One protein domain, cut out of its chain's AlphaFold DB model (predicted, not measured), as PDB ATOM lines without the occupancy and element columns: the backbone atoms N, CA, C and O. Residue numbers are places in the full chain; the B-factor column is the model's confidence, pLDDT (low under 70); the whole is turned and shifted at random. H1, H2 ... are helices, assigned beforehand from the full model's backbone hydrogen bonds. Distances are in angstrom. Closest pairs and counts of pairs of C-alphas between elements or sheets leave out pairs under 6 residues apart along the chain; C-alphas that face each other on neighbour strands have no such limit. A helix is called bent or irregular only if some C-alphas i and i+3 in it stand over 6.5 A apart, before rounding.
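AT A GLANCE: This is residues 97 to 165 of the 223 residues of an uncharacterized protein of Trichophyton rubrum CBS 288.86 (UniProt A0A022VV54). One long helix, H1, makes the length; its residues 97 to 119 stick out as a free arm, and after residue 134 the backbone folds back through the sharply kinked H2 to make a small head with the rest of H1. The printed part has 69 residues, with H1 then H2 and no named strand: all helix. It is extended, with a radius of gyration of the C-alphas of 18.2 A and spans of 61 by 19 by 19 A.

IN THESE COORDINATES: H1, residues 97 to 134, runs 54.8 A from C-alpha 97 at (157.495, 193.246, 255.056) to C-alpha 134. It is neither bent nor irregular, but only just: C-alphas 121 and 124 are 6.5 A apart. H2, residues 143 to 160, ends at C-alpha 160 at (137.725, 220.752, 279.559). H2 is irregular, with C-alphas 153 and 156 9.1 A apart, and has a kink of 111 degrees near residue 154.

HOW THE PARTS SIT: H1 and H2 are close but not clearly touching; their closest C-alphas, of Trp 124 and Tyr 160, are 5.8 A apart. They run opposite ways at a steep tilt of 63 degrees. O i to N i+4 pairs are within hydrogen-bond range in 32 of 34 in H1 and 11 of 14 in H2.

THE WHOLE: The C-alphas farthest apart, of Ile 97 and Ile 140, are 61.3 A apart. The printed part has no cut, and the link is short. Residues 135 to 140 have pLDDT under 70.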
ATOM      1  N   ILE A  97     158.257 193.644 253.865       80.94
ATOM      2  CA  ILE A  97     157.495 193.246 255.056       80.94
ATOM      3  C   ILE A  97     157.744 194.236 256.200       80.94
ATOM      4  O   ILE A  97     156.795 194.627 256.872       80.94
ATOM      5  N   ALA A  98     158.989 194.676 256.394       82.81
ATOM      6  CA  ALA A  98     159.326 195.679 257.399       82.81
ATOM      7  C   ALA A  98     158.640 197.027 257.112       82.81
ATOM      8  O   ALA A  98     158.057 197.612 258.021       82.81
ATOM      9  N   LEU A  99     158.627 197.470 255.850       85.56
ATOM     10  CA  LEU A  99     157.919 198.688 255.441       85.56
ATOM     11  C   LEU A  99     156.397 198.575 255.626       85.56
ATOM     12  O   LEU A  99     155.766 199.520 256.088       85.56
ATOM     13  N   LEU A 100     155.802 197.419 255.313       84.19
ATOM     14  CA  LEU A 100     154.370 197.176 255.533       84.19
ATOM     15  C   LEU A 100     154.011 197.132 257.025       84.19
ATOM     16  O   LEU A 100     152.933 197.580 257.410       84.19
ATOM     17  N   ALA A 101     154.899 196.595 257.866       84.06
ATOM     18  CA  ALA A 101     154.712 196.602 259.313       84.06
ATOM     19  C   ALA A 101     154.747 198.036 259.865       84.06
ATOM     20  O   ALA A 101     153.867 198.409 260.638       84.06
ATOM     21  N   GLU A 102     155.698 198.853 259.404       87.06
ATOM     22  CA  GLU A 102     155.780 200.269 259.766       87.06
ATOM     23  C   GLU A 102     154.525 201.045 259.321       87.06
ATOM     24  O   GLU A 102     153.944 201.790 260.110       87.06
ATOM     25  N   GLU A 103     154.040 200.826 258.094       88.88
ATOM     26  CA  GLU A 103     152.797 201.441 257.602       88.88
ATOM     27  C   GLU A 103     151.580 201.040 258.450       88.88
ATOM     28  O   GLU A 103     150.752 201.886 258.801       88.88
ATOM     29  N   ASN A 104     151.479 199.763 258.821       90.50
ATOM     30  CA  ASN A 104     150.395 199.272 259.666       90.50
ATOM     31  C   ASN A 104     150.428 199.894 261.071       90.50
ATOM     32  O   ASN A 104     149.374 200.241 261.612       90.50
ATOM     33  N   ASP A 105     151.615 200.094 261.643       90.75
ATOM     34  CA  ASP A 105     151.770 200.758 262.940       90.75
ATOM     35  C   ASP A 105     151.320 202.225 262.875       90.75
ATOM     36  O   ASP A 105     150.610 202.703 263.771       90.75
ATOM     37  N   PHE A 106     151.631 202.930 261.782       89.00
ATOM     38  CA  PHE A 106     151.089 204.269 261.533       89.00
ATOM     39  C   PHE A 106     149.566 204.259 261.359       89.00
ATOM     40  O   PHE A 106     148.886 205.145 261.887       89.00
ATOM     41  N   GLY A 107     149.016 203.254 260.674       89.62
ATOM     42  CA  GLY A 107     147.572 203.065 260.531       89.62
ATOM     43  C   GLY A 107     146.869 202.883 261.879       89.62
ATOM     44  O   GLY A 107     145.850 203.527 262.144       89.62
ATOM     45  N   LEU A 108     147.450 202.076 262.769       91.19
ATOM     46  CA  LEU A 108     146.933 201.875 264.122       91.19
ATOM     47  C   LEU A 108     147.002 203.163 264.955       91.19
ATOM     48  O   LEU A 108     146.034 203.511 265.639       91.19
ATOM     49  N   ALA A 109     148.117 203.893 264.878       88.19
ATOM     50  CA  ALA A 109     148.276 205.165 265.577       88.19
ATOM     51  C   ALA A 109     147.254 206.208 265.096       88.19
ATOM     52  O   ALA A 109     146.625 206.881 265.917       88.19
ATOM     53  N   LEU A 110     147.034 206.310 263.783       90.56
ATOM     54  CA  LEU A 110     146.035 207.209 263.201       90.56
ATOM     55  C   LEU A 110     144.614 206.853 263.647       90.56
ATOM     56  O   LEU A 110     143.864 207.750 264.030       90.56
ATOM     57  N   ALA A 111     144.261 205.566 263.676       90.31
ATOM     58  CA  ALA A 111     142.959 205.119 264.172       90.31
ATOM     59  C   ALA A 111     142.758 205.458 265.662       90.31
ATOM     60  O   ALA A 111     141.681 205.897 266.072       90.31
ATOM     61  N   ALA A 112     143.803 205.310 266.482       88.56
ATOM     62  CA  ALA A 112     143.749 205.683 267.893       88.56
ATOM     63  C   ALA A 112     143.576 207.201 268.088       88.56
ATOM     64  O   ALA A 112     142.806 207.638 268.949       88.56
ATOM     65  N   ILE A 113     144.261 208.010 267.275       90.50
ATOM     66  CA  ILE A 113     144.139 209.473 267.298       90.50
ATOM     67  C   ILE A 113     142.743 209.913 266.851       90.50
ATOM     68  O   ILE A 113     142.167 210.799 267.484       90.50
ATOM     69  N   ASP A 114     142.177 209.292 265.815       91.69
ATOM     70  CA  ASP A 114     140.818 209.578 265.345       91.69
ATOM     71  C   ASP A 114     139.785 209.346 266.456       91.69
ATOM     72  O   ASP A 114     139.003 210.238 266.795       91.69
ATOM     73  N   GLN A 115     139.882 208.205 267.141       87.44
ATOM     74  CA  GLN A 115     139.007 207.885 268.263       87.44
ATOM     75  C   GLN A 115     139.146 208.889 269.419       87.44
ATOM     76  O   GLN A 115     138.144 209.310 270.007       87.44
ATOM     77  N   LEU A 116     140.374 209.314 269.741       86.12
ATOM     78  CA  LEU A 116     140.612 210.326 270.772       86.12
ATOM     79  C   LEU A 116     140.081 211.705 270.353       86.12
ATOM     80  O   LEU A 116     139.535 212.429 271.188       86.12
ATOM     81  N   SER A 117     140.203 212.057 269.073       87.69
ATOM     82  CA  SER A 117     139.691 213.303 268.502       87.69
ATOM     83  C   SER A 117     138.163 213.354 268.564       87.69
ATOM     84  O   SER A 117     137.597 214.306 269.112       87.69
ATOM     85  N   MET A 118     137.485 212.291 268.113       88.25
ATOM     86  CA  MET A 118     136.026 212.165 268.204       88.25
ATOM     87  C   MET A 118     135.540 212.226 269.653       88.25
ATOM     88  O   MET A 118     134.545 212.898 269.962       88.25
ATOM     89  N   PHE A 119     136.260 211.553 270.555       85.50
ATOM     90  CA  PHE A 119     135.962 211.576 271.978       85.50
ATOM     91  C   PHE A 119     136.124 212.982 272.557       85.50
ATOM     92  O   PHE A 119     135.183 213.495 273.159       85.50
ATOM     93  N   GLY A 120     137.260 213.641 272.319       83.56
ATOM     94  CA  GLY A 120     137.535 214.997 272.787       83.56
ATOM     95  C   GLY A 120     136.511 216.009 272.276       83.56
ATOM     96  O   GLY A 120     135.963 216.771 273.074       83.56
ATOM     97  N   ALA A 121     136.183 215.965 270.982       85.19
ATOM     98  CA  ALA A 121     135.185 216.836 270.358       85.19
ATOM     99  C   ALA A 121     133.781 216.655 270.962       85.19
ATOM    100  O   ALA A 121     133.056 217.625 271.197       85.19
ATOM    101  N   SER A 122     133.406 215.414 271.266       86.62
ATOM    102  CA  SER A 122     132.108 215.103 271.872       86.62
ATOM    103  C   SER A 122     132.078 215.382 273.378       86.62
ATOM    104  O   SER A 122     131.020 215.693 273.932       86.62
ATOM    105  N   TRP A 123     133.224 215.271 274.053       85.06
ATOM    106  CA  TRP A 123     133.333 215.316 275.509       85.06
ATOM    107  C   TRP A 123     132.974 216.683 276.085       85.06
ATOM    108  O   TRP A 123     132.091 216.781 276.940       85.06
ATOM    109  N   TRP A 124     133.617 217.751 275.604       82.19
ATOM    110  CA  TRP A 124     133.369 219.102 276.120       82.19
ATOM    111  C   TRP A 124     131.922 219.540 275.860       82.19
ATOM    112  O   TRP A 124     131.308 220.165 276.720       82.19
ATOM    113  N   THR A 125     131.350 219.132 274.723       84.38
ATOM    114  CA  THR A 125     129.959 219.422 274.360       84.38
ATOM    115  C   THR A 125     128.984 218.715 275.300       84.38
ATOM    116  O   THR A 125     128.059 219.345 275.810       84.38
ATOM    117  N   LYS A 126     129.206 217.425 275.597       85.19
ATOM    118  CA  LYS A 126     128.393 216.673 276.570       85.19
ATOM    119  C   LYS A 126     128.528 217.233 277.986       85.19
ATOM    120  O   LYS A 126     127.521 217.382 278.675       85.19
ATOM    121  N   SER A 127     129.749 217.571 278.404       81.62
ATOM    122  CA  SER A 127     130.025 218.199 279.703       81.62
ATOM    123  C   SER A 127     129.288 219.537 279.839       81.62
ATOM    124  O   SER A 127     128.596 219.767 280.831       81.62
ATOM    125  N   LEU A 128     129.352 220.384 278.804       79.38
ATOM    126  CA  LEU A 128     128.652 221.665 278.752       79.38
ATOM    127  C   LEU A 128     127.127 221.485 278.769       79.38
ATOM    128  O   LEU A 128     126.447 222.138 279.557       79.38
ATOM    129  N   ALA A 129     126.589 220.573 277.955       84.25
ATOM    130  CA  ALA A 129     125.154 220.301 277.889       84.25
ATOM    131  C   ALA A 129     124.593 219.809 279.232       84.25
ATOM    132  O   ALA A 129     123.560 220.303 279.681       84.25
ATOM    133  N   CYS A 130     125.298 218.892 279.904       80.88
ATOM    134  CA  CYS A 130     124.908 218.392 281.220       80.88
ATOM    135  C   CYS A 130     124.852 219.528 282.254       80.88
ATOM    136  O   CYS A 130     123.861 219.665 282.965       80.88
ATOM    137  N   ARG A 131     125.862 220.411 282.273       77.88
ATOM    138  CA  ARG A 131     125.899 221.566 283.187       77.88
ATOM    139  C   ARG A 131     124.772 222.557 282.933       77.88
ATOM    140  O   ARG A 131     124.144 222.998 283.891       77.88
ATOM    141  N   ILE A 132     124.503 222.879 281.667       79.44
ATOM    142  CA  ILE A 132     123.406 223.778 281.280       79.44
ATOM    143  C   ILE A 132     122.054 223.198 281.720       79.44
ATOM    144  O   ILE A 132     121.188 223.939 282.174       79.44
ATOM    145  N   GLN A 133     121.875 221.875 281.629       79.31
ATOM    146  CA  GLN A 133     120.646 221.201 282.060       79.31
ATOM    147  C   GLN A 133     120.496 221.138 283.588       79.31
ATOM    148  O   GLN A 133     119.376 221.245 284.087       79.31
ATOM    149  N   THR A 134     121.587 220.977 284.343       75.88
ATOM    150  CA  THR A 134     121.533 220.868 285.813       75.88
ATOM    151  C   THR A 134     121.530 222.219 286.531       75.88
ATOM    152  O   THR A 134     120.882 222.360 287.567       75.88
ATOM    153  N   PHE A 135     122.245 223.221 286.012       62.91
ATOM    154  CA  PHE A 135     122.449 224.513 286.668       62.91
ATOM    155  C   PHE A 135     121.704 225.632 285.925       62.91
ATOM    156  O   PHE A 135     122.304 226.430 285.223       62.91
ATOM    157  N   LYS A 136     120.391 225.740 286.169       59.34
ATOM    158  CA  LYS A 136     119.510 226.870 285.787       59.34
ATOM    159  C   LYS A 136     119.245 227.096 284.283       59.34
ATOM    160  O   LYS A 136     120.094 226.983 283.416       59.34
ATOM    161  N   SER A 137     118.021 227.554 284.004       59.38
ATOM    162  CA  SER A 137     117.577 227.997 282.679       59.38
ATOM    163  C   SER A 137     118.296 229.292 282.272       59.38
ATOM    164  O   SER A 137     117.917 230.381 282.708       59.38
ATOM    165  N   TYR A 138     119.341 229.189 281.449       65.50
ATOM    166  CA  TYR A 138     119.997 230.332 280.806       65.50
ATOM    167  C   TYR A 138     119.031 230.951 279.792       65.50
ATOM    168  O   TYR A 138     118.926 230.485 278.664       65.50
ATOM    169  N   ASN A 139     118.261 231.958 280.202       61.72
ATOM    170  CA  ASN A 139     117.128 232.408 279.392       61.72
ATOM    171  C   ASN A 139     117.483 233.494 278.347       61.72
ATOM    172  O   ASN A 139     116.634 233.812 277.528       61.72
ATOM    173  N   ILE A 140     118.686 234.108 278.352       60.34
ATOM    174  CA  ILE A 140     118.951 235.298 277.494       60.34
ATOM    175  C   ILE A 140     120.401 235.419 276.945       60.34
ATOM    176  O   ILE A 140     120.674 236.297 276.132       60.34
ATOM    177  N   SER A 141     121.354 234.553 277.310       71.00
ATOM    178  CA  SER A 141     122.761 234.711 276.872       71.00
ATOM    179  C   SER A 141     123.106 233.875 275.634       71.00
ATOM    180  O   SER A 141     122.680 232.728 275.509       71.00
ATOM    181  N   SER A 142     123.924 234.426 274.728       79.69
ATOM    182  CA  SER A 142     124.483 233.680 273.592       79.69
ATOM    183  C   SER A 142     125.423 232.564 274.073       79.69
ATOM    184  O   SER A 142     126.120 232.714 275.078       79.69
ATOM    185  N   LEU A 143     125.478 231.438 273.347       75.19
ATOM    186  CA  LEU A 143     126.288 230.266 273.731       75.19
ATOM    187  C   LEU A 143     127.769 230.605 273.947       75.19
ATOM    188  O   LEU A 143     128.406 230.076 274.853       75.19
ATOM    189  N   THR A 144     128.316 231.520 273.147       80.81
ATOM    190  CA  THR A 144     129.705 231.976 273.275       80.81
ATOM    191  C   THR A 144     129.947 232.755 274.567       80.81
ATOM    192  O   THR A 144     131.012 232.603 275.164       80.81
ATOM    193  N   GLY A 145     128.961 233.534 275.027       80.94
ATOM    194  CA  GLY A 145     129.013 234.247 276.305       80.94
ATOM    195  C   GLY A 145     128.955 233.300 277.502       80.94
ATOM    196  O   GLY A 145     129.720 233.453 278.447       80.94
ATOM    197  N   ILE A 146     128.126 232.256 277.426       80.62
ATOM    198  CA  ILE A 146     128.050 231.235 278.484       80.62
ATOM    199  C   ILE A 146     129.391 230.499 278.612       80.62
ATOM    200  O   ILE A 146     129.896 230.308 279.717       80.62
ATOM    201  N   VAL A 147     130.007 230.123 277.486       79.31
ATOM    202  CA  VAL A 147     131.302 229.424 277.485       79.31
ATOM    203  C   VAL A 147     132.428 230.307 278.030       79.31
ATOM    204  O   VAL A 147     133.275 229.813 278.777       79.31
ATOM    205  N   SER A 148     132.468 231.598 277.682       82.06
ATOM    206  CA  SER A 148     133.518 232.497 278.176       82.06
ATOM    207  C   SER A 148     133.388 232.774 279.677       82.06
ATOM    208  O   SER A 148     134.400 232.730 280.381       82.06
ATOM    209  N   GLU A 149     132.169 232.975 280.183       81.62
ATOM    210  CA  GLU A 149     131.905 233.178 281.613       81.62
ATOM    211  C   GLU A 149     132.220 231.929 282.448       81.62
ATOM    212  O   GLU A 149     132.897 232.020 283.475       81.62
ATOM    213  N   GLU A 150     131.800 230.747 281.990       79.25
ATOM    214  CA  GLU A 150     132.115 229.469 282.645       79.25
ATOM    215  C   GLU A 150     133.623 229.200 282.670       79.25
ATOM    216  O   GLU A 150     134.183 228.788 283.693       79.25
ATOM    217  N   ARG A 151     134.320 229.504 281.567       78.75
ATOM    218  CA  ARG A 151     135.779 229.369 281.487       78.75
ATOM    219  C   ARG A 151     136.499 230.308 282.457       78.75
ATOM    220  O   ARG A 151     137.543 229.921 282.981       78.75
ATOM    221  N   GLN A 152     135.968 231.505 282.712       82.00
ATOM    222  CA  GLN A 152     136.535 232.436 283.693       82.00
ATOM    223  C   GLN A 152     136.271 232.005 285.142       82.00
ATOM    224  O   GLN A 152     137.136 232.204 285.991       82.00
ATOM    225  N   ARG A 153     135.116 231.390 285.432       81.50
ATOM    226  CA  ARG A 153     134.750 230.966 286.797       81.50
ATOM    227  C   ARG A 153     135.413 229.662 287.239       81.50
ATOM    228  O   ARG A 153     135.872 229.570 288.371       81.50
ATOM    229  N   ILE A 154     135.437 228.654 286.368       79.88
ATOM    230  CA  ILE A 154     135.919 227.295 286.690       79.88
ATOM    231  C   ILE A 154     137.368 227.082 286.209       79.88
ATOM    232  O   ILE A 154     138.061 226.163 286.651       79.88
ATOM    233  N   GLY A 155     137.856 227.950 285.320       80.94
ATOM    234  CA  GLY A 155     139.173 227.845 284.700       80.94
ATOM    235  C   GLY A 155     139.194 226.889 283.502       80.94
ATOM    236  O   GLY A 155     138.311 226.052 283.310       80.94
ATOM    237  N   PHE A 156     140.243 226.995 282.678       78.06
ATOM    238  CA  PHE A 156     140.396 226.172 281.468       78.06
ATOM    239  C   PHE A 156     140.415 224.672 281.793       78.06
ATOM    240  O   PHE A 156     139.667 223.901 281.198       78.06
ATOM    241  N   ALA A 157     141.212 224.261 282.782       73.75
ATOM    242  CA  ALA A 157     141.341 222.850 283.126       73.75
ATOM    243  C   ALA A 157     140.032 222.265 283.688       73.75
ATOM    244  O   ALA A 157     139.612 221.188 283.279       73.75
ATOM    245  N   GLY A 158     139.332 222.993 284.562       75.06
ATOM    246  CA  GLY A 158     138.058 222.532 285.116       75.06
ATOM    247  C   GLY A 158     136.902 222.547 284.105       75.06
ATOM    248  O   GLY A 158     135.912 221.838 284.287       75.06
ATOM    249  N   PHE A 159     137.012 223.312 283.017       76.62
ATOM    250  CA  PHE A 159     136.040 223.280 281.926       76.62
ATOM    251  C   PHE A 159     136.233 222.051 281.026       76.62
ATOM    252  O   PHE A 159     135.296 221.275 280.844       76.62
ATOM    253  N   TYR A 160     137.450 221.832 280.517       75.06
ATOM    254  CA  TYR A 160     137.725 220.752 279.559       75.06
ATOM    255  C   TYR A 160     137.930 219.381 280.218       75.06
ATOM    256  O   TYR A 160     137.497 218.374 279.663       75.06
ATOM    257  N   PHE A 161     138.537 219.327 281.409       74.19
ATOM    258  CA  PHE A 161     138.848 218.069 282.103       74.19
ATOM    259  C   PHE A 161     137.821 217.651 283.151       74.19
ATOM    260  O   PHE A 161     138.016 216.640 283.826       74.19
ATOM    261  N   ALA A 162     136.703 218.361 283.297       73.94
ATOM    262  CA  ALA A 162     135.663 217.874 284.191       73.94
ATOM    263  C   ALA A 162     135.118 216.525 283.717       73.94
ATOM    264  O   ALA A 162     134.707 216.366 282.568       73.94
ATOM    265  N   GLY A 163     135.151 215.551 284.624       71.44
ATOM    266  CA  GLY A 163     134.729 214.176 284.380       71.44
ATOM    267  C   GLY A 163     135.741 213.311 283.620       71.44
ATOM    268  O   GLY A 163     135.594 212.093 283.662       71.44
ATOM    269  N   LEU A 164     136.782 213.884 282.993       77.94
ATOM    270  CA  LEU A 164     137.875 213.096 282.410       77.94
ATOM    271  C   LEU A 164     138.548 212.175 283.439       77.94
ATOM    272  O   LEU A 164     138.683 211.000 283.120       77.94
ATOM    273  N   PRO A 165     138.894 212.605 284.672       78.81
ATOM    274  CA  PRO A 165     139.486 211.692 285.651       78.81
ATOM    275  C   PRO A 165     138.536 210.559 286.073       78.81
ATOM    276  O   PRO A 165     138.975 209.448 286.337       78.81
TER     277      PRO A 165